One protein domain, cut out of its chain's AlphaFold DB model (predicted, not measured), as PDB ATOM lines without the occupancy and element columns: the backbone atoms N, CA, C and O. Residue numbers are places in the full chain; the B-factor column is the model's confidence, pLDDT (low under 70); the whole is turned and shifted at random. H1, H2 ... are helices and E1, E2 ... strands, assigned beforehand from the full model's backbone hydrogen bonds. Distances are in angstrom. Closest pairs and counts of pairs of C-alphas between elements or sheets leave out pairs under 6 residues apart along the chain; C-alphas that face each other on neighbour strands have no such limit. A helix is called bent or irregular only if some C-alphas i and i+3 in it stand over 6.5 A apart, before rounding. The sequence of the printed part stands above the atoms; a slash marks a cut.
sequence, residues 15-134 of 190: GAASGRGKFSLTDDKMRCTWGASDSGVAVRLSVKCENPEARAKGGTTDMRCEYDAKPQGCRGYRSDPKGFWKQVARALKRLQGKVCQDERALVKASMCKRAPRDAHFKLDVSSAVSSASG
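This is residues 15 to 134 of the 190 residues of an uncharacterized protein of Scophthalmus maximus (UniProt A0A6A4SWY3). A single twisted sheet of five strands makes a wall, with the long helix H3 and the unnamed stretch of residues 99 to 121 over one face and the other face bare. The short helix H1 sits at one end of the sheet, and the short helix H2 lies beyond the opposite end. The printed part has 120 residues with three named helices and five named strands, in the order E1 E2 E3 H1 E4 H2 H3 E5. The sheet runs E1 E2 E3 E4 E5, all antiparallel, and the class is mixed, helices and strands. The whole is compact, with a radius of gyration of the C-alphas of 14.4 A, and elongated, spanning 47 by 26 by 22 A.

E1, residues 20 to 24, is an edge strand and forms a hairpin with E2, residues 31 to 38; N 21 and O 34 are 2.9 A apart, within hydrogen-bond range. E2 forms a hairpin with E3, residues 43 to 50, where N 33 and O 48 are 2.7 A apart. E1, E2 and E3 are a meander, each strand the antiparallel neighbour of the one before. H1, residues 54 to 57, only grazes the sheet. E4, residues 59 to 69, is antiparallel to E3 at 171 degrees, with N 45 and O 67 at 2.8 A. H2, residues 75 to 79, is not on the sheet. H3, residues 81 to 98, is on the sheet at a height of 8.9 A, in two layers, helix over sheet. It lies over E1 and E2 and runs along the strands, at 26 degrees to E1 on the local plane; the closest C-alphas of E1 and H3, those of Phe 23 and Lys 93, are 6.2 A apart. H2 and H3 only just touch, only at the corner by their link, with 3 pairs of C-alphas within 8 A; the closest are those of Tyr 77 and Phe 84, 5.7 A, and H3 takes part with residues 83 to 84 alone. E5, residues 122 to 133, is the other edge strand; N 129 and O 64 of E4 are 2.8 A apart. Every O i to N i+4 pair is within hydrogen-bond range in H2, 11 of 14 are in H3, and H1 is too short for such a pair.

E1 begins at C-alpha 20, (170.568, 135.395, 290.676). E2 is 24.0 A long, E3 23.4 A and E4 31.2 A. H3, 24.8 A long, begins at C-alpha 81, (171.349, 123.829, 294.703), has a kink of 30 degrees near residue 92 and is irregular, with C-alphas 94 and 97 9.1 A apart. E5, 28.4 A long, bends by 66 degrees at residue 126 and ends at C-alpha 133, (178.278, 161.822, 291.657).

The two C-alphas farthest apart, those of Ser 79 and Gly 134, are 48.3 A apart. The printed part has no cut. The link from H3 to E5, 23 residues, is long. The mean pLDDT of the printed part is 91.9, and residues 133 to 134 are under 70.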
ATOM      1  N   GLY A  15     164.025 133.810 290.887       75.50
ATOM      2  CA  GLY A  15     165.387 134.170 290.478       75.50
ATOM      3  C   GLY A  15     166.439 133.613 291.435       75.50
ATOM      4  O   GLY A  15     167.401 132.991 290.990       75.50
ATOM      5  N   ALA A  16     166.202 133.750 292.749       77.38
ATOM      6  CA  ALA A  16     167.144 133.287 293.765       77.38
ATOM      7  C   ALA A  16     167.405 131.783 293.666       77.38
ATOM      8  O   ALA A  16     168.530 131.369 293.867       77.38
ATOM      9  N   ALA A  17     166.412 130.961 293.316       80.50
ATOM     10  CA  ALA A  17     166.619 129.524 293.124       80.50
ATOM     11  C   ALA A  17     167.528 129.186 291.922       80.50
ATOM     12  O   ALA A  17     168.055 128.078 291.869       80.50
ATOM     13  N   SER A  18     167.717 130.129 290.996       87.62
ATOM     14  CA  SER A  18     168.557 130.010 289.798       87.62
ATOM     15  C   SER A  18     169.891 130.762 289.922       87.62
ATOM     16  O   SER A  18     170.511 131.073 288.909       87.62
ATOM     17  N   GLY A  19     170.319 131.108 291.143       93.12
ATOM     18  CA  GLY A  19     171.620 131.741 291.382       93.12
ATOM     19  C   GLY A  19     171.708 133.216 290.986       93.12
ATOM     20  O   GLY A  19     172.803 133.718 290.764       93.12
ATOM     21  N   ARG A  20     170.585 133.936 290.889       96.38
ATOM     22  CA  ARG A  20     170.568 135.395 290.676       96.38
ATOM     23  C   ARG A  20     169.486 136.058 291.514       96.38
ATOM     24  O   ARG A  20     168.504 135.426 291.881       96.38
ATOM     25  N   GLY A  21     169.582 137.346 291.802       96.06
ATOM     26  CA  GLY A  21     168.514 138.002 292.548       96.06
ATOM     27  C   GLY A  21     168.723 139.480 292.786       96.06
ATOM     28  O   GLY A  21     169.621 140.103 292.235       96.06
ATOM     29  N   LYS A  22     167.848 140.037 293.624       95.81
ATOM     30  CA  LYS A  22     167.893 141.433 294.052       95.81
ATOM     31  C   LYS A  22     167.582 141.573 295.537       95.81
ATOM     32  O   LYS A  22     166.830 140.768 296.092       95.81
ATOM     33  N   PHE A  23     168.152 142.589 296.163       95.38
ATOM     34  CA  PHE A  23     167.901 142.986 297.547       95.38
ATOM     35  C   PHE A  23     168.152 144.489 297.697       95.38
ATOM     36  O   PHE A  23     168.635 145.125 296.766       95.38
ATOM     37  N   SER A  24     167.804 145.052 298.848       94.56
ATOM     38  CA  SER A  24     168.078 146.454 299.158       94.56
ATOM     39  C   SER A  24     168.969 146.534 300.388       94.56
ATOM     40  O   SER A  24     168.814 145.714 301.302       94.56
ATOM     41  N   LEU A  25     169.879 147.503 300.381       92.94
ATOM     42  CA  LEU A  25     170.625 147.943 301.552       92.94
ATOM     43  C   LEU A  25     169.799 149.029 302.236       92.94
ATOM     44  O   LEU A  25     169.441 150.016 301.595       92.94
ATOM     45  N   THR A  26     169.427 148.808 303.494       86.44
ATOM     46  CA  THR A  26     168.549 149.733 304.223       86.44
ATOM     47  C   THR A  26     169.292 151.015 304.589       86.44
ATOM     48  O   THR A  26     168.731 152.094 304.425       86.44
ATOM     49  N   ASP A  27     170.551 150.889 305.008       80.44
ATOM     50  CA  ASP A  27     171.353 152.009 305.512       80.44
ATOM     51  C   ASP A  27     171.704 152.999 304.385       80.44
ATOM     52  O   ASP A  27     171.494 154.201 304.520       80.44
ATOM     53  N   ASP A  28     172.116 152.485 303.222       75.06
ATOM     54  CA  ASP A  28     172.548 153.304 302.075       75.06
ATOM     55  C   ASP A  28     171.435 153.577 301.048       75.06
ATOM     56  O   ASP A  28     171.678 154.160 299.989       75.06
ATOM     57  N   LYS A  29     170.219 153.073 301.300       84.56
ATOM     58  CA  LYS A  29     169.080 153.062 300.357       84.56
ATOM     59  C   LYS A  29     169.410 152.520 298.956       84.56
ATOM     60  O   LYS A  29     168.722 152.815 297.974       84.56
ATOM     61  N   MET A  30     170.445 151.694 298.843       90.81
ATOM     62  CA  MET A  30     170.878 151.143 297.565       90.81
ATOM     63  C   MET A  30     170.036 149.941 297.147       90.81
ATOM     64  O   MET A  30     169.706 149.063 297.949       90.81
ATOM     65  N   ARG A  31     169.728 149.858 295.850       95.12
ATOM     66  CA  ARG A  31     169.130 148.673 295.226       95.12
ATOM     67  C   ARG A  31     170.237 147.817 294.642       95.12
ATOM     68  O   ARG A  31     170.938 148.250 293.736       95.12
ATOM     69  N   CYS A  32     170.354 146.591 295.130       96.56
ATOM     70  CA  CYS A  32     171.375 145.652 294.706       96.56
ATOM     71  C   CYS A  32     170.800 144.512 293.873       96.56
ATOM     72  O   CYS A  32     169.714 143.986 294.132       96.56
ATOM     73  N   THR A  33     171.586 144.079 292.900       97.38
ATOM     74  CA  THR A  33     171.403 142.872 292.104       97.38
ATOM     75  C   THR A  33     172.623 141.987 292.274       97.38
ATOM     76  O   THR A  33     173.724 142.471 292.522       97.38
ATOM     77  N   TRP A  34     172.428 140.680 292.184       98.06
ATOM     78  CA  TRP A  34     173.524 139.729 292.258       98.06
ATOM     79  C   TRP A  34     173.313 138.582 291.285       98.06
ATOM     80  O   TRP A  34     172.172 138.234 290.954       98.06
ATOM     81  N   GLY A  35     174.410 137.972 290.857       97.75
ATOM     82  CA  GLY A  35     174.367 136.785 290.025       97.75
ATOM     83  C   GLY A  35     175.599 135.914 290.162       97.75
ATOM     84  O   GLY A  35     176.698 136.412 290.377       97.75
ATOM     85  N   ALA A  36     175.374 134.610 290.066       97.12
ATOM     86  CA  ALA A  36     176.408 133.601 290.131       97.12
ATOM     87  C   ALA A  36     176.815 133.113 288.738       97.12
ATOM     88  O   ALA A  36     175.960 132.899 287.872       97.12
ATOM     89  N   SER A  37     178.112 132.872 288.589       95.06
ATOM     90  CA  SER A  37     178.754 132.241 287.442       95.06
ATOM     91  C   SER A  37     179.592 131.072 287.955       95.06
ATOM     92  O   SER A  37     180.444 131.254 288.824       95.06
ATOM     93  N   ASP A  38     179.326 129.866 287.457       91.50
ATOM     94  CA  ASP A  38     180.026 128.643 287.862       91.50
ATOM     95  C   ASP A  38     181.056 128.264 286.790       91.50
ATOM     96  O   ASP A  38     180.701 128.092 285.625       91.50
ATOM     97  N   SER A  39     182.326 128.160 287.184       87.69
ATOM     98  CA  SER A  39     183.430 127.724 286.315       87.69
ATOM     99  C   SER A  39     183.756 126.230 286.464       87.69
ATOM    100  O   SER A  39     184.731 125.747 285.897       87.69
ATOM    101  N   GLY A  40     182.991 125.490 287.272       79.38
ATOM    102  CA  GLY A  40     183.220 124.084 287.619       79.38
ATOM    103  C   GLY A  40     184.183 123.888 288.793       79.38
ATOM    104  O   GLY A  40     183.969 123.001 289.620       79.38
ATOM    105  N   VAL A  41     185.211 124.736 288.916       82.12
ATOM    106  CA  VAL A  41     186.190 124.695 290.022       82.12
ATOM    107  C   VAL A  41     185.819 125.674 291.134       82.12
ATOM    108  O   VAL A  41     185.847 125.332 292.319       82.12
ATOM    109  N   ALA A  42     185.458 126.894 290.748       92.94
ATOM    110  CA  ALA A  42     185.017 127.945 291.646       92.94
ATOM    111  C   ALA A  42     183.733 128.583 291.122       92.94
ATOM    112  O   ALA A  42     183.467 128.630 289.917       92.94
ATOM    113  N   VAL A  43     182.944 129.100 292.051       96.19
ATOM    114  CA  VAL A  43     181.740 129.860 291.760       96.19
ATOM    115  C   VAL A  43     181.989 131.299 292.153       96.19
ATOM    116  O   VAL A  43     182.353 131.584 293.296       96.19
ATOM    117  N   ARG A  44     181.754 132.188 291.196       97.44
ATOM    118  CA  ARG A  44     181.878 133.627 291.357       97.44
ATOM    119  C   ARG A  44     180.506 134.258 291.483       97.44
ATOM    120  O   ARG A  44     179.601 133.952 290.714       97.44
ATOM    121  N   LEU A  45     180.355 135.141 292.455       97.56
ATOM    122  CA  LEU A  45     179.132 135.862 292.765       97.56
ATOM    123  C   LEU A  45     179.383 137.358 292.572       97.56
ATOM    124  O   LEU A  45     180.007 137.995 293.416       97.56
ATOM    125  N   SER A  46     178.876 137.922 291.481       97.94
ATOM    126  CA  SER A  46     178.963 139.358 291.212       97.94
ATOM    127  C   SER A  46     177.785 140.080 291.863       97.94
ATOM    128  O   SER A  46     176.635 139.658 291.715       97.94
ATOM    129  N   VAL A  47     178.055 141.183 292.557       97.88
ATOM    130  CA  VAL A  47     177.058 142.055 293.188       97.88
ATOM    131  C   VAL A  47     177.190 143.455 292.603       97.88
ATOM    132  O   VAL A  47     178.292 143.981 292.504       97.88
ATOM    133  N   LYS A  48     176.064 144.062 292.225       97.12
ATOM    134  CA  LYS A  48     175.976 145.451 291.762       97.12
ATOM    135  C   LYS A  48     174.879 146.170 292.532       97.12
ATOM    136  O   LYS A  48     173.730 145.738 292.482       97.12
ATOM    137  N   CYS A  49     175.225 147.255 293.203       95.81
ATOM    138  CA  CYS A  49     174.339 148.121 293.962       95.81
ATOM    139  C   CYS A  49     174.279 149.503 293.320       95.81
ATOM    140  O   CYS A  49     175.283 150.005 292.828       95.81
ATOM    141  N   GLU A  50     173.097 150.107 293.314       94.56
ATOM    142  CA  GLU A  50     172.869 151.437 292.757       94.56
ATOM    143  C   GLU A  50     172.031 152.269 293.728       94.56
ATOM    144  O   GLU A  50     170.982 151.817 294.203       94.56
ATOM    145  N   ASN A  51     172.470 153.498 293.979       91.38
ATOM    146  CA  ASN A  51     171.725 154.503 294.716       91.38
ATOM    147  C   ASN A  51     171.033 155.464 293.732       91.38
ATOM    148  O   ASN A  51     171.687 156.320 293.131       91.38
ATOM    149  N   PRO A  52     169.708 155.354 293.532       83.56
ATOM    150  CA  PRO A  52     168.995 156.284 292.663       83.56
ATOM    151  C   PRO A  52     168.937 157.708 293.240       83.56
ATOM    152  O   PRO A  52     168.855 158.653 292.464       83.56
ATOM    153  N   GLU A  53     168.996 157.876 294.566       81.94
ATOM    154  CA  GLU A  53     168.894 159.185 295.225       81.94
ATOM    155  C   GLU A  53     170.217 159.966 295.176       81.94
ATOM    156  O   GLU A  53     170.197 161.194 295.076       81.94
ATOM    157  N   ALA A  54     171.363 159.270 295.199       83.00
ATOM    158  CA  ALA A  54     172.688 159.900 295.192       83.00
ATOM    159  C   ALA A  54     172.934 160.752 293.941       83.00
ATOM    160  O   ALA A  54     173.561 161.800 294.035       83.00
ATOM    161  N   ARG A  55     172.350 160.378 292.793       72.81
ATOM    162  CA  ARG A  55     172.466 161.164 291.551       72.81
ATOM    163  C   ARG A  55     171.909 162.584 291.668       72.81
ATOM    164  O   ARG A  55     172.336 163.450 290.918       72.81
ATOM    165  N   ALA A  56     170.960 162.810 292.575       79.38
ATOM    166  CA  ALA A  56     170.343 164.117 292.789       79.38
ATOM    167  C   ALA A  56     170.898 164.852 294.021       79.38
ATOM    168  O   ALA A  56     170.864 166.075 294.065       79.38
ATOM    169  N   LYS A  57     171.373 164.118 295.036       80.62
ATOM    170  CA  LYS A  57     171.803 164.682 296.331       80.62
ATOM    171  C   LYS A  57     173.320 164.667 296.547       80.62
ATOM    172  O   LYS A  57     173.785 165.154 297.572       80.62
ATOM    173  N   GLY A  58     174.072 164.105 295.605       78.38
ATOM    174  CA  GLY A  58     175.479 163.774 295.786       78.38
ATOM    175  C   GLY A  58     175.680 162.477 296.576       78.38
ATOM    176  O   GLY A  58     174.766 161.964 297.231       78.38
ATOM    177  N   GLY A  59     176.897 161.934 296.498       83.25
ATOM    178  CA  GLY A  59     177.312 160.710 297.192       83.25
ATOM    179  C   GLY A  59     177.524 159.512 296.263       83.25
ATOM    180  O   GLY A  59     177.547 159.653 295.040       83.25
ATOM    181  N   THR A  60     177.701 158.325 296.852       84.00
ATOM    182  CA  THR A  60     177.965 157.076 296.116       84.00
ATOM    183  C   THR A  60     176.750 156.667 295.285       84.00
ATOM    184  O   THR A  60     175.698 156.321 295.827       84.00
ATOM    185  N   THR A  61     176.892 156.695 293.961       88.56
ATOM    186  CA  THR A  61     175.841 156.353 292.994       88.56
ATOM    187  C   THR A  61     175.737 154.867 292.740       88.56
ATOM    188  O   THR A  61     174.647 154.363 292.460       88.56
ATOM    189  N   ASP A  62     176.855 154.163 292.816       91.56
ATOM    190  CA  ASP A  62     176.917 152.744 292.531       91.56
ATOM    191  C   ASP A  62     178.129 152.096 293.181       91.56
ATOM    192  O   ASP A  62     179.127 152.738 293.496       91.56
ATOM    193  N   MET A  63     177.997 150.796 293.392       94.06
ATOM    194  CA  MET A  63     179.022 149.942 293.958       94.06
ATOM    195  C   MET A  63     178.950 148.577 293.282       94.06
ATOM    196  O   MET A  63     177.862 148.050 293.032       94.06
ATOM    197  N   ARG A  64     180.099 147.977 292.993       96.69
ATOM    198  CA  ARG A  64     180.194 146.636 292.416       96.69
ATOM    199  C   ARG A  64     181.326 145.865 293.074       96.69
ATOM    200  O   ARG A  64     182.360 146.442 293.368       96.69
ATOM    201  N   CYS A  65     181.127 144.572 293.289       97.81
ATOM    202  CA  CYS A  65     182.174 143.675 293.758       97.81
ATOM    203  C   CYS A  65     181.892 142.227 293.354       97.81
ATOM    204  O   CYS A  65     180.787 141.883 292.916       97.81
ATOM    205  N   GLU A  66     182.889 141.370 293.532       98.12
ATOM    206  CA  GLU A  66     182.830 139.937 293.287       98.12
ATOM    207  C   GLU A  66     183.189 139.157 294.556       98.12
ATOM    208  O   GLU A  66     184.000 139.580 295.379       98.12
ATOM    209  N   TYR A  67     182.543 138.007 294.727       98.12
ATOM    210  CA  TYR A  67     182.865 137.046 295.771       98.12
ATOM    211  C   TYR A  67     183.179 135.691 295.150       98.12
ATOM    212  O   TYR A  67     182.440 135.240 294.274       98.12
ATOM    213  N   ASP A  68     184.174 134.987 295.675       97.12
ATOM    214  CA  ASP A  68     184.553 133.656 295.199       97.12
ATOM    215  C   ASP A  68     184.325 132.586 296.276       97.12
ATOM    216  O   ASP A  68     184.524 132.818 297.474       97.12
ATOM    217  N   ALA A  69     183.888 131.401 295.844       96.69
ATOM    218  CA  ALA A  69     183.715 130.212 296.679       96.69
ATOM    219  C   ALA A  69     183.970 128.918 295.898       96.69
ATOM    220  O   ALA A  69     183.840 128.867 294.678       96.69
ATOM    221  N   LYS A  70     184.206 127.821 296.619       96.38
ATOM    222  CA  LYS A  70     184.230 126.440 296.120       96.38
ATOM    223  C   LYS A  70     183.092 125.629 296.754       96.38
ATOM    224  O   LYS A  70     183.327 124.765 297.605       96.38
ATOM    225  N   PRO A  71     181.824 125.879 296.377       94.38
ATOM    226  CA  PRO A  71     180.672 125.263 297.034       94.38
ATOM    227  C   PRO A  71     180.589 123.744 296.822       94.38
ATOM    228  O   PRO A  71     179.869 123.072 297.556       94.38
ATOM    229  N   GLN A  72     181.371 123.174 295.895       92.19
ATOM    230  CA  GLN A  72     181.501 121.722 295.708       92.19
ATOM    231  C   GLN A  72     182.003 120.991 296.967       92.19
ATOM    232  O   GLN A  72     181.629 119.840 297.195       92.19
ATOM    233  N   GLY A  73     182.775 121.667 297.832       91.69
ATOM    234  CA  GLY A  73     183.186 121.139 299.140       91.69
ATOM    235  C   GLY A  73     182.039 121.016 300.156       91.69
ATOM    236  O   GLY A  73     182.195 120.398 301.209       91.69
ATOM    237  N   CYS A  74     180.864 121.575 299.855       93.94
ATOM    238  CA  CYS A  74     179.662 121.476 300.669       93.94
ATOM    239  C   CYS A  74     178.678 120.455 300.081       93.94
ATOM    240  O   CYS A  74     178.069 120.681 299.036       93.94
ATOM    241  N   ARG A  75     178.416 119.359 300.808       93.75
ATOM    242  CA  ARG A  75     177.419 118.351 300.389       93.75
ATOM    243  C   ARG A  75     176.022 118.951 300.173       93.75
ATOM    244  O   ARG A  75     175.344 118.574 299.225       93.75
ATOM    245  N   GLY A  76     175.630 119.924 301.000       94.06
ATOM    246  CA  GLY A  76     174.340 120.610 300.881       94.06
ATOM    247  C   GLY A  76     174.133 121.303 299.531       94.06
ATOM    248  O   GLY A  76     173.027 121.251 299.001       94.06
ATOM    249  N   TYR A  77     175.190 121.872 298.937       93.56
ATOM    250  CA  TYR A  77     175.110 122.481 297.605       93.56
ATOM    251  C   TYR A  77     174.757 121.449 296.531       93.56
ATOM    252  O   TYR A  77     173.889 121.704 295.705       93.56
ATOM    253  N   ARG A  78     175.383 120.266 296.580       90.81
ATOM    254  CA  ARG A  78     175.143 119.178 295.619       90.81
ATOM    255  C   ARG A  78     173.745 118.572 295.761       90.81
ATOM    256  O   ARG A  78     173.149 118.193 294.760       90.81
ATOM    257  N   SER A  79     173.234 118.478 296.988       95.12
ATOM    258  CA  SER A  79     171.916 117.893 297.265       95.12
ATOM    259  C   SER A  79     170.753 118.850 296.985       95.12
ATOM    260  O   SER A  79     169.720 118.412 296.491       95.12
ATOM    261  N   ASP A  80     170.897 120.143 297.292       95.88
ATOM    262  CA  ASP A  80     169.854 121.149 297.056       95.88
ATOM    263  C   ASP A  80     170.442 122.491 296.567       95.88
ATOM    264  O   ASP A  80     170.497 123.475 297.322       95.88
ATOM    265  N   PRO A  81     170.833 122.585 295.278       93.56
ATOM    266  CA  PRO A  81     171.349 123.829 294.703       93.56
ATOM    267  C   PRO A  81     170.350 124.990 294.812       93.56
ATOM    268  O   PRO A  81     170.719 126.137 295.070       93.56
ATOM    269  N   LYS A  82     169.048 124.709 294.664       94.81
ATOM    270  CA  LYS A  82     167.994 125.735 294.733       94.81
ATOM    271  C   LYS A  82     167.878 126.311 296.143       94.81
ATOM    272  O   LYS A  82     167.705 127.522 296.305       94.81
ATOM    273  N   GLY A  83     167.927 125.468 297.171       96.31
ATOM    274  CA  GLY A  83     167.942 125.900 298.565       96.31
ATOM    275  C   GLY A  83     169.219 126.642 298.926       96.31
ATOM    276  O   GLY A  83     169.135 127.659 299.622       96.31
ATOM    277  N   PHE A  84     170.367 126.193 298.411       96.31
ATOM    278  CA  PHE A  84     171.654 126.860 298.598       96.31
ATOM    279  C   PHE A  84     171.570 128.316 298.151       96.31
ATOM    280  O   PHE A  84     171.798 129.226 298.952       96.31
ATOM    281  N   TRP A  85     171.114 128.560 296.921       96.19
ATOM    282  CA  TRP A  85     171.036 129.917 296.394       96.19
ATOM    283  C   TRP A  85     170.022 130.803 297.124       96.19
ATOM    284  O   TRP A  85     170.277 131.986 297.355       96.19
ATOM    285  N   LYS A  86     168.904 130.241 297.604       96.38
ATOM    286  CA  LYS A  86     167.984 130.982 298.487       96.38
ATOM    287  C   LYS A  86     168.645 131.371 299.814       96.38
ATOM    288  O   LYS A  86     168.316 132.419 300.371       96.38
ATOM    289  N   GLN A  87     169.531 130.536 300.359       97.00
ATOM    290  CA  GLN A  87     170.284 130.857 301.576       97.00
ATOM    291  C   GLN A  87     171.356 131.919 301.313       97.00
ATOM    292  O   GLN A  87     171.474 132.835 302.121       97.00
ATOM    293  N   VAL A  88     172.051 131.865 300.172       97.06
ATOM    294  CA  VAL A  88     172.983 132.919 299.723       97.06
ATOM    295  C   VAL A  88     172.260 134.265 299.606       97.06
ATOM    296  O   VAL A  88     172.695 135.249 300.198       97.06
ATOM    297  N   ALA A  89     171.091 134.296 298.958       96.56
ATOM    298  CA  ALA A  89     170.269 135.501 298.833       96.56
ATOM    299  C   ALA A  89     169.913 136.125 300.196       96.56
ATOM    300  O   ALA A  89     169.930 137.344 300.373       96.56
ATOM    301  N   ARG A  90     169.574 135.277 301.177       96.62
ATOM    302  CA  ARG A  90     169.279 135.704 302.552       96.62
ATOM    303  C   ARG A  90     170.526 136.195 303.281       96.62
ATOM    304  O   ARG A  90     170.434 137.170 304.018       96.62
ATOM    305  N   ALA A  91     171.664 135.538 303.080       96.69
ATOM    306  CA  ALA A  91     172.930 135.927 303.684       96.69
ATOM    307  C   ALA A  91     173.395 137.303 303.181       96.69
ATOM    308  O   ALA A  91     173.705 138.142 304.018       96.69
ATOM    309  N   LEU A  92     173.328 137.571 301.869       96.12
ATOM    310  CA  LEU A  92     173.610 138.896 301.291       96.12
ATOM    311  C   LEU A  92     172.749 139.988 301.930       96.12
ATOM    312  O   LEU A  92     173.265 140.987 302.419       96.12
ATOM    313  N   LYS A  93     171.434 139.755 302.022       94.94
ATOM    314  CA  LYS A  93     170.519 140.697 302.678       94.94
ATOM    315  C   LYS A  93     170.873 140.933 304.151       94.94
ATOM    316  O   LYS A  93     170.631 142.016 304.659       94.94
ATOM    317  N   ARG A  94     171.409 139.940 304.861       95.19
ATOM    318  CA  ARG A  94     171.791 140.091 306.274       95.19
ATOM    319  C   ARG A  94     173.105 140.857 306.456       95.19
ATOM    320  O   ARG A  94     173.319 141.395 307.533       95.19
ATOM    321  N   LEU A  95     173.975 140.887 305.444       94.50
ATOM    322  CA  LEU A  95     175.243 141.613 305.523       94.50
ATOM    323  C   LEU A  95     175.061 143.137 305.513       94.50
ATOM    324  O   LEU A  95     175.871 143.815 306.135       94.50
ATOM    325  N   GLN A  96     174.000 143.653 304.881       93.69
ATOM    326  CA  GLN A  96     173.692 145.094 304.825       93.69
ATOM    327  C   GLN A  96     174.936 145.918 304.438       93.69
ATOM    328  O   GLN A  96     175.591 145.546 303.465       93.69
ATOM    329  N   GLY A  97     175.293 146.975 305.179       89.81
ATOM    330  CA  GLY A  97     176.447 147.839 304.886       89.81
ATOM    331  C   GLY A  97     177.807 147.128 304.788       89.81
ATOM    332  O   GLY A  97     178.780 147.716 304.348       89.81
ATOM    333  N   LYS A  98     177.904 145.837 305.134       94.00
ATOM    334  CA  LYS A  98     179.129 145.036 304.954       94.00
ATOM    335  C   LYS A  98     179.319 144.515 303.526       94.00
ATOM    336  O   LYS A  98     180.394 144.013 303.197       94.00
ATOM    337  N   VAL A  99     178.279 144.565 302.690       95.00
ATOM    338  CA  VAL A  99     178.346 144.116 301.292       95.00
ATOM    339  C   VAL A  99     179.374 144.957 300.534       95.00
ATOM    340  O   VAL A  99     179.330 146.177 300.595       95.00
ATOM    341  N   CYS A 100     180.288 144.297 299.820       94.06
ATOM    342  CA  CYS A 100     181.414 144.891 299.088       94.06
ATOM    343  C   CYS A 100     182.418 145.722 299.915       94.06
ATOM    344  O   CYS A 100     183.326 146.295 299.324       94.06
ATOM    345  N   GLN A 101     182.293 145.772 301.246       91.62
ATOM    346  CA  GLN A 101     183.164 146.579 302.111       91.62
ATOM    347  C   GLN A 101     184.006 145.724 303.066       91.62
ATOM    348  O   GLN A 101     185.200 145.955 303.224       91.62
ATOM    349  N   ASP A 102     183.404 144.718 303.707       93.44
ATOM    350  CA  ASP A 102     184.069 143.926 304.747       93.44
ATOM    351  C   ASP A 102     184.597 142.595 304.180       93.44
ATOM    352  O   ASP A 102     183.833 141.659 303.935       93.44
ATOM    353  N   GLU A 103     185.921 142.472 304.021       92.81
ATOM    354  CA  GLU A 103     186.575 141.236 303.553       92.81
ATOM    355  C   GLU A 103     186.342 140.041 304.497       92.81
ATOM    356  O   GLU A 103     186.319 138.874 304.083       92.81
ATOM    357  N   ARG A 104     186.159 140.306 305.794       93.12
ATOM    358  CA  ARG A 104     185.976 139.266 306.813       93.12
ATOM    359  C   ARG A 104     184.535 138.754 306.828       93.12
ATOM    360  O   ARG A 104     184.285 137.638 307.306       93.12
ATOM    361  N   ALA A 105     183.590 139.522 306.287       94.62
ATOM    362  CA  ALA A 105     182.182 139.165 306.199       94.62
ATOM    363  C   ALA A 105     181.907 138.158 305.069       94.62
ATOM    364  O   ALA A 105     181.656 138.501 303.916       94.62
ATOM    365  N   LEU A 106     181.885 136.872 305.422       96.25
ATOM    366  CA  LEU A 106     181.568 135.800 304.474       96.25
ATOM    367  C   LEU A 106     180.060 135.694 304.195       96.25
ATOM    368  O   LEU A 106     179.240 135.662 305.123       96.25
ATOM    369  N   VAL A 107     179.690 135.485 302.930       97.06
ATOM    370  CA  VAL A 107     178.316 135.113 302.552       97.06
ATOM    371  C   VAL A 107     178.155 133.600 302.739       97.06
ATOM    372  O   VAL A 107     178.580 132.784 301.919       97.06
ATOM    373  N   LYS A 108     177.548 133.206 303.865       95.12
ATOM    374  CA  LYS A 108     177.416 131.796 304.270       95.12
ATOM    375  C   LYS A 108     176.019 131.241 303.995       95.12
ATOM    376  O   LYS A 108     175.044 131.681 304.607       95.12
ATOM    377  N   ALA A 109     175.936 130.195 303.174       96.25
ATOM    378  CA  ALA A 109     174.764 129.324 303.145       96.25
ATOM    379  C   ALA A 109     174.730 128.473 304.428       96.25
ATOM    380  O   ALA A 109     175.708 127.801 304.763       96.25
ATOM    381  N   SER A 110     173.617 128.491 305.165       94.31
ATOM    382  CA  SER A 110     173.486 127.778 306.444       94.31
ATOM    383  C   SER A 110     173.649 126.262 306.312       94.31
ATOM    384  O   SER A 110     174.187 125.632 307.219       94.31
ATOM    385  N   MET A 111     173.262 125.678 305.175       95.81
ATOM    386  CA  MET A 111     173.476 124.256 304.872       95.81
ATOM    387  C   MET A 111     174.956 123.877 304.735       95.81
ATOM    388  O   MET A 111     175.301 122.706 304.827       95.81
ATOM    389  N   CYS A 112     175.831 124.867 304.551       95.56
ATOM    390  CA  CYS A 112     177.271 124.689 304.442       95.56
ATOM    391  C   CYS A 112     178.010 125.123 305.711       95.56
ATOM    392  O   CYS A 112     179.221 125.267 305.670       95.56
ATOM    393  N   LYS A 113     177.330 125.333 306.851       92.12
ATOM    394  CA  LYS A 113     177.947 125.867 308.086       92.12
ATOM    395  C   LYS A 113     179.183 125.084 308.567       92.12
ATOM    396  O   LYS A 113     180.045 125.674 309.204       92.12
ATOM    397  N   ARG A 114     179.234 123.774 308.303       92.38
ATOM    398  CA  ARG A 114     180.345 122.872 308.666       92.38
ATOM    399  C   ARG A 114     181.316 122.599 307.509       92.38
ATOM    400  O   ARG A 114     182.204 121.771 307.657       92.38
ATOM    401  N   ALA A 115     181.100 123.211 306.348       93.56
ATOM    402  CA  ALA A 115     181.988 123.047 305.208       93.56
ATOM    403  C   ALA A 115     183.311 123.804 305.448       93.56
ATOM    404  O   ALA A 115     183.357 124.702 306.297       93.56
ATOM    405  N   PRO A 116     184.380 123.465 304.708       94.44
ATOM    406  CA  PRO A 116     185.626 124.220 304.732       94.44
ATOM    407  C   PRO A 116     185.412 125.705 304.408       94.44
ATOM    408  O   PRO A 116     184.431 126.089 303.765       94.44
ATOM    409  N   ARG A 117     186.334 126.563 304.860       93.69
ATOM    410  CA  ARG A 117     186.176 128.023 304.757       93.69
ATOM    411  C   ARG A 117     186.028 128.507 303.312       93.69
ATOM    412  O   ARG A 117     185.290 129.460 303.086       93.69
ATOM    413  N   ASP A 118     186.693 127.855 302.365       94.31
ATOM    414  CA  ASP A 118     186.635 128.167 300.934       94.31
ATOM    415  C   ASP A 118     185.301 127.777 300.276       94.31
ATOM    416  O   ASP A 118     184.992 128.282 299.203       94.31
ATOM    417  N   ALA A 119     184.454 126.966 300.922       95.19
ATOM    418  CA  ALA A 119     183.086 126.702 300.465       95.19
ATOM    419  C   ALA A 119     182.123 127.878 300.725       95.19
ATOM    420  O   ALA A 119     180.970 127.854 300.283       95.19
ATOM    421  N   HIS A 120     182.570 128.898 301.459       96.56
ATOM    422  CA  HIS A 120     181.836 130.135 301.682       96.56
ATOM    423  C   HIS A 120     182.359 131.244 300.774       96.56
ATOM    424  O   HIS A 120     183.561 131.385 300.590       96.56
ATOM    425  N   PHE A 121     181.447 132.071 300.273       97.62
ATOM    426  CA  PHE A 121     181.786 133.222 299.442       97.62
ATOM    427  C   PHE A 121     182.558 134.263 300.250       97.62
ATOM    428  O   PHE A 121     182.048 134.791 301.248       97.62
ATOM    429  N   LYS A 122     183.778 134.544 299.797       97.06
ATOM    430  CA  LYS A 122     184.674 135.574 300.320       97.06
ATOM    431  C   LYS A 122     184.760 136.713 299.308       97.06
ATOM    432  O   LYS A 122     184.843 136.443 298.117       97.06
ATOM    433  N   LEU A 123     184.734 137.954 299.790       97.75
ATOM    434  CA  LEU A 123     184.931 139.137 298.958       97.75
ATOM    435  C   LEU A 123     186.328 139.099 298.321       97.75
ATOM    436  O   LEU A 123     187.322 138.914 299.030       97.75
ATOM    437  N   ASP A 124     186.387 139.306 297.011       96.31
ATOM    438  CA  ASP A 124     187.608 139.719 296.334       96.31
ATOM    439  C   ASP A 124     187.717 141.241 296.450       96.31
ATOM    440  O   ASP A 124     187.043 141.987 295.738       96.31
ATOM    441  N   VAL A 125     188.540 141.711 297.386       91.94
ATOM    442  CA  VAL A 125     188.698 143.145 297.685       91.94
ATOM    443  C   VAL A 125     189.176 143.924 296.461       91.94
ATOM    444  O   VAL A 125     188.776 145.069 296.277       91.94
ATOM    445  N   SER A 126     189.966 143.295 295.584       93.00
ATOM    446  CA  SER A 126     190.473 143.942 294.371       93.00
ATOM    447  C   SER A 126     189.377 144.231 293.339       93.00
ATOM    448  O   SER A 126     189.524 145.123 292.508       93.00
ATOM    449  N   SER A 127     188.249 143.519 293.425       92.62
ATOM    450  CA  SER A 127     187.094 143.696 292.542       92.62
ATOM    451  C   SER A 127     186.109 144.774 293.012       92.62
ATOM    452  O   SER A 127     185.175 145.113 292.278       92.62
ATOM    453  N   ALA A 128     186.265 145.277 294.241       93.19
ATOM    454  CA  ALA A 128     185.341 146.231 294.833       93.19
ATOM    455  C   ALA A 128     185.581 147.641 294.272       93.19
ATOM    456  O   ALA A 128     186.629 148.244 294.483       93.19
ATOM    457  N   VAL A 129     184.582 148.179 293.578       92.56
ATOM    458  CA  VAL A 129     184.596 149.524 292.992       92.56
ATOM    459  C   VAL A 129     183.354 150.291 293.426       92.56
ATOM    460  O   VAL A 129     182.273 149.712 293.543       92.56
ATOM    461  N   SER A 130     183.503 151.590 293.672       89.50
ATOM    462  CA  SER A 130     182.400 152.495 294.005       89.50
ATOM    463  C   SER A 130     182.530 153.778 293.197       89.50
ATOM    464  O   SER A 130     183.627 154.325 293.096       89.50
ATOM    465  N   SER A 131     181.421 154.262 292.649       86.44
ATOM    466  CA  SER A 131     181.362 155.525 291.911       86.44
ATOM    467  C   SER A 131     180.520 156.529 292.694       86.44
ATOM    468  O   SER A 131     179.553 156.147 293.354       86.44
ATOM    469  N   ALA A 132     180.869 157.812 292.621       84.69
ATOM    470  CA  ALA A 132     180.142 158.894 293.277       84.69
ATOM    471  C   ALA A 132     179.807 160.005 292.280       84.69
ATOM    472  O   ALA A 132     180.604 160.305 291.393       84.69
ATOM    473  N   SER A 133     178.641 160.634 292.433       68.62
ATOM    474  CA  SER A 133     178.278 161.822 291.657       68.62
ATOM    475  C   SER A 133     178.660 163.084 292.425       68.62
ATOM    476  O   SER A 133     178.024 163.418 293.428       68.62
ATOM    477  N   GLY A 134     179.686 163.774 291.927       51.81
ATOM    478  CA  GLY A 134     179.899 165.213 292.097       51.81
ATOM    479  C   GLY A 134     179.474 165.931 290.810       51.81
ATOM    480  O   GLY A 134     179.551 165.342 289.735       51.81
TER     481      GLY A 134